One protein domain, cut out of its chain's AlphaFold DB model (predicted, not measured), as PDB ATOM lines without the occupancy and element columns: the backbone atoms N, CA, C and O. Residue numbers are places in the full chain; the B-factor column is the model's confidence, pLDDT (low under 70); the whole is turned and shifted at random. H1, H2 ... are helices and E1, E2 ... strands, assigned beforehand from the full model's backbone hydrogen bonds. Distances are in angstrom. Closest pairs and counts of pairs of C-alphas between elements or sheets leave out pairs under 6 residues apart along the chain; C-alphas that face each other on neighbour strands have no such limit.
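This is residues 2 to 41 of the 86 residues of an uncharacterized protein of Terrabacteria group bacterium ANGP1 (UniProt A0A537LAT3). With little regular structure, the chain makes one flat, open ring: two short parallel strands, E1 and E2, lie side by side, and between them the chain loops out through one short helix, H1, and back. Residues 2 to 7 and 36 to 41 run on from opposite ends of this pair. The 40 printed residues hold E1, H1 and E2 in that order, a mixed class with 15 residues in named elements. The whole is only just loose, close to compact, with a radius of gyration of the C-alphas of 11.2 A and spans of 33 by 24 by 10 A.

E1, residues 8 to 11, and E2, residues 32 to 35, are parallel neighbours, 14 degrees between their directions. C-alphas 9 and 33 face each other at 4.7 A; N 34 and O 9, 2.8 A apart, are within hydrogen-bond range. With H1, residues 17 to 23, they form a strand-helix-strand unit, parallel strands joined through a helix, with a right-handed crossover. In H1 every O i to N i+4 pair is within hydrogen-bond range.

E1 begins at C-alpha 8 (176.008, 147.765, 299.649) and is 9.7 A long. H1 is 9.9 A long. E2, 10.0 A long, ends at C-alpha 35 (180.051, 144.994, 290.132).

The farthest C-alphas, of Asn 2 and Glu 39, are 33.6 A apart. The printed part has no cut. The link E1 to H1 is tight, and H1 to E2 is short. No printed residue is under 70 in pLDDT.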
ATOM      1  N   ASN A   2     175.713 146.859 316.278       84.81
ATOM      2  CA  ASN A   2     175.342 147.015 314.861       84.81
ATOM      3  C   ASN A   2     173.885 147.511 314.766       84.81
ATOM      4  O   ASN A   2     173.002 146.938 315.401       84.81
ATOM      5  N   ARG A   3     173.645 148.579 313.998       89.69
ATOM      6  CA  ARG A   3     172.327 149.213 313.818       89.69
ATOM      7  C   ARG A   3     171.484 148.576 312.705       89.69
ATOM      8  O   ARG A   3     170.409 149.087 312.415       89.69
ATOM      9  N   ASN A   4     171.972 147.494 312.096       91.00
ATOM     10  CA  ASN A   4     171.322 146.777 310.997       91.00
ATOM     11  C   ASN A   4     170.981 147.693 309.805       91.00
ATOM     12  O   ASN A   4     169.896 147.630 309.233       91.00
ATOM     13  N   ILE A   5     171.905 148.604 309.487       93.25
ATOM     14  CA  ILE A   5     171.803 149.489 308.324       93.25
ATOM     15  C   ILE A   5     172.265 148.694 307.105       93.25
ATOM     16  O   ILE A   5     173.360 148.137 307.142       93.25
ATOM     17  N   ARG A   6     171.455 148.679 306.037       96.00
ATOM     18  CA  ARG A   6     171.805 147.991 304.787       96.00
ATOM     19  C   ARG A   6     173.116 148.538 304.222       96.00
ATOM     20  O   ARG A   6     173.236 149.746 304.004       96.00
ATOM     21  N   LEU A   7     174.063 147.650 303.945       96.56
ATOM     22  CA  LEU A   7     175.388 147.960 303.435       96.56
ATOM     23  C   LEU A   7     175.587 147.337 302.050       96.56
ATOM     24  O   LEU A   7     175.559 146.120 301.888       96.56
ATOM     25  N   VAL A   8     175.834 148.183 301.049       97.69
ATOM     26  CA  VAL A   8     176.008 147.765 299.649       97.69
ATOM     27  C   VAL A   8     177.410 148.120 299.164       97.69
ATOM     28  O   VAL A   8     177.838 149.269 299.286       97.69
ATOM     29  N   LEU A   9     178.120 147.156 298.573       97.56
ATOM     30  CA  LEU A   9     179.420 147.387 297.940       97.56
ATOM     31  C   LEU A   9     179.251 147.706 296.452       97.56
ATOM     32  O   LEU A   9     178.880 146.838 295.669       97.56
ATOM     33  N   LEU A  10     179.609 148.923 296.041       97.50
ATOM     34  CA  LEU A  10     179.759 149.285 294.627       97.50
ATOM     35  C   LEU A  10     181.237 149.222 294.238       97.50
ATOM     36  O   LEU A  10     182.043 149.997 294.765       97.50
ATOM     37  N   THR A  11     181.613 148.345 293.306       95.75
ATOM     38  CA  THR A  11     183.029 148.128 292.973       95.75
ATOM     39  C   THR A  11     183.288 147.917 291.486       95.75
ATOM     40  O   THR A  11     182.528 147.250 290.798       95.75
ATOM     41  N   ARG A  12     184.411 148.448 290.991       94.62
ATOM     42  CA  ARG A  12     184.937 148.191 289.635       94.62
ATOM     43  C   ARG A  12     185.979 147.066 289.636       94.62
ATOM     44  O   ARG A  12     186.876 147.052 288.793       94.62
ATOM     45  N   HIS A  13     185.942 146.189 290.642       91.06
ATOM     46  CA  HIS A  13     186.954 145.155 290.817       91.06
ATOM     47  C   HIS A  13     187.056 144.285 289.557       91.06
ATOM     48  O   HIS A  13     186.049 143.808 289.037       91.06
ATOM     49  N   GLY A  14     188.276 144.129 289.038       83.88
ATOM     50  CA  GLY A  14     188.529 143.427 287.776       83.88
ATOM     51  C   GLY A  14     188.699 141.913 287.913       83.88
ATOM     52  O   GLY A  14     188.853 141.240 286.900       83.88
ATOM     53  N   MET A  15     188.703 141.396 289.143       87.69
ATOM     54  CA  MET A  15     188.864 139.976 289.469       87.69
ATOM     55  C   MET A  15     187.578 139.417 290.095       87.69
ATOM     56  O   MET A  15     186.580 140.130 290.219       87.69
ATOM     57  N   ASP A  16     187.606 138.152 290.523       92.69
ATOM     58  CA  ASP A  16     186.549 137.566 291.350       92.69
ATOM     59  C   ASP A  16     186.476 138.289 292.705       92.69
ATOM     60  O   ASP A  16     187.245 138.017 293.632       92.69
ATOM     61  N   ILE A  17     185.529 139.223 292.808       94.75
ATOM     62  CA  ILE A  17     185.300 140.016 294.013       94.75
ATOM     63  C   ILE A  17     184.975 139.140 295.227       94.75
ATOM     64  O   ILE A  17     185.424 139.442 296.332       94.75
ATOM     65  N   HIS A  18     184.255 138.031 295.052       94.75
ATOM     66  CA  HIS A  18     183.897 137.164 296.170       94.75
ATOM     67  C   HIS A  18     185.116 136.416 296.712       94.75
ATOM     68  O   HIS A  18     185.222 136.219 297.923       94.75
ATOM     69  N   ALA A  19     186.058 136.026 295.850       96.12
ATOM     70  CA  ALA A  19     187.326 135.451 296.293       96.12
ATOM     71  C   ALA A  19     188.134 136.450 297.135       96.12
ATOM     72  O   ALA A  19     188.589 136.097 298.226       96.12
ATOM     73  N   SER A  20     188.244 137.703 296.681       95.81
ATOM     74  CA  SER A  20     188.921 138.763 297.437       95.81
ATOM     75  C   SER A  20     188.242 139.038 298.778       95.81
ATOM     76  O   SER A  20     188.912 139.093 299.807       95.81
ATOM     77  N   LEU A  21     186.912 139.145 298.807       96.75
ATOM     78  CA  LEU A  21     186.172 139.367 300.050       96.75
ATOM     79  C   LEU A  21     186.366 138.222 301.052       96.75
ATOM     80  O   LEU A  21     186.633 138.495 302.222       96.75
ATOM     81  N   ARG A  22     186.331 136.957 300.607       96.88
ATOM     82  CA  ARG A  22     186.613 135.794 301.471       96.88
ATOM     83  C   ARG A  22     188.031 135.820 302.033       96.88
ATOM     84  O   ARG A  22     188.220 135.578 303.223       96.88
ATOM     85  N   GLN A  23     189.026 136.152 301.207       97.31
ATOM     86  CA  GLN A  23     190.421 136.268 301.647       97.31
ATOM     87  C   GLN A  23     190.579 137.299 302.777       97.31
ATOM     88  O   GLN A  23     191.377 137.095 303.693       97.31
ATOM     89  N   HIS A  24     189.791 138.374 302.736       96.81
ATOM     90  CA  HIS A  24     189.793 139.429 303.747       96.81
ATOM     91  C   HIS A  24     188.752 139.239 304.863       96.81
ATOM     92  O   HIS A  24     188.698 140.069 305.766       96.81
ATOM     93  N   ARG A  25     187.971 138.145 304.849       97.19
ATOM     94  CA  ARG A  25     186.873 137.867 305.801       97.19
ATOM     95  C   ARG A  25     185.790 138.957 305.814       97.19
ATOM     96  O   ARG A  25     185.270 139.314 306.868       97.19
ATOM     97  N   LEU A  26     185.490 139.508 304.640       96.62
ATOM     98  CA  LEU A  26     184.505 140.575 304.426       96.62
ATOM     99  C   LEU A  26     183.282 140.106 303.627       96.62
ATOM    100  O   LEU A  26     182.381 140.896 303.363       96.62
ATOM    101  N   ASP A  27     183.241 138.845 303.205       95.12
ATOM    102  CA  ASP A  27     182.190 138.306 302.338       95.12
ATOM    103  C   ASP A  27     180.804 138.308 302.990       95.12
ATOM    104  O   ASP A  27     179.811 138.442 302.284       95.12
ATOM    105  N   SER A  28     180.737 138.237 304.320       94.38
ATOM    106  CA  SER A  28     179.483 138.310 305.078       94.38
ATOM    107  C   SER A  28     179.097 139.724 305.527       94.38
ATOM    108  O   SER A  28     178.145 139.869 306.290       94.38
ATOM    109  N   LEU A  29     179.872 140.753 305.170       95.00
ATOM    110  CA  LEU A  29     179.664 142.113 305.678       95.00
ATOM    111  C   LEU A  29     178.600 142.884 304.884       95.00
ATOM    112  O   LEU A  29     177.927 143.744 305.447       95.00
ATOM    113  N   PHE A  30     178.484 142.605 303.588       96.69
ATOM    114  CA  PHE A  30     177.635 143.351 302.664       96.69
ATOM    115  C   PHE A  30     176.320 142.613 302.419       96.69
ATOM    116  O   PHE A  30     176.331 141.415 302.146       96.69
ATOM    117  N   ASP A  31     175.207 143.343 302.453       96.50
ATOM    118  CA  ASP A  31     173.895 142.819 302.068       96.50
ATOM    119  C   ASP A  31     173.803 142.608 300.551       96.50
ATOM    120  O   ASP A  31     173.142 141.682 300.095       96.50
ATOM    121  N   ASP A  32     174.493 143.451 299.773       96.31
ATOM    122  CA  ASP A  32     174.565 143.365 298.313       96.31
ATOM    123  C   ASP A  32     175.941 143.794 297.784       96.31
ATOM    124  O   ASP A  32     176.615 144.670 298.339       96.31
ATOM    125  N   ILE A  33     176.336 143.218 296.646       96.44
ATOM    126  CA  ILE A  33     177.552 143.580 295.909       96.44
ATOM    127  C   ILE A  33     177.166 143.869 294.460       96.44
ATOM    128  O   ILE A  33     176.647 143.003 293.758       96.44
ATOM    129  N   VAL A  34     177.460 145.081 293.992       95.94
ATOM    130  CA  VAL A  34     177.214 145.512 292.615       95.94
ATOM    131  C   VAL A  34     178.553 145.740 291.923       95.94
ATOM    132  O   VAL A  34     179.301 146.672 292.241       95.94
ATOM    133  N   GLN A  35     178.857 144.874 290.958       95.31
ATOM    134  CA  GLN A  35     180.051 144.994 290.132       95.31
ATOM    135  C   GLN A  35     179.776 145.908 288.935       95.31
ATOM    136  O   GLN A  35     178.872 145.673 288.136       95.31
ATOM    137  N   LEU A  36     180.564 146.971 288.829       95.38
ATOM    138  CA  LEU A  36     180.420 148.023 287.837       95.38
ATOM    139  C   LEU A  36     181.376 147.805 286.668       95.38
ATOM    140  O   LEU A  36     182.510 147.350 286.842       95.38
ATOM    141  N   GLY A  37     180.956 148.232 285.476       93.69
ATOM    142  CA  GLY A  37     181.868 148.381 284.344       93.69
ATOM    143  C   GLY A  37     182.974 149.402 284.643       93.69
ATOM    144  O   GLY A  37     182.798 150.302 285.465       93.69
ATOM    145  N   ARG A  38     184.117 149.303 283.953       91.12
ATOM    146  CA  ARG A  38     185.289 150.173 284.194       91.12
ATOM    147  C   ARG A  38     185.010 151.674 284.090       91.12
ATOM    148  O   ARG A  38     185.600 152.426 284.853       91.12
ATOM    149  N   GLU A  39     184.075 152.073 283.230       92.88
ATOM    150  CA  GLU A  39     183.723 153.481 282.984       92.88
ATOM    151  C   GLU A  39     182.390 153.914 283.628       92.88
ATOM    152  O   GLU A  39     182.059 155.093 283.648       92.88
ATOM    153  N   ALA A  40     181.605 152.982 284.178       94.88
ATOM    154  CA  ALA A  40     180.242 153.247 284.656       94.88
ATOM    155  C   ALA A  40     180.214 154.028 285.985       94.88
ATOM    156  O   ALA A  40     180.830 153.568 286.936       94.88
ATOM    157  N   SER A  41     179.541 155.170 286.115       96.06
ATOM    158  CA  SER A  41     179.562 155.962 287.363       96.06
ATOM    159  C   SER A  41     178.868 155.223 288.512       96.06
ATOM    160  O   SER A  41     177.824 154.614 288.290       96.06
TER     161      SER A  41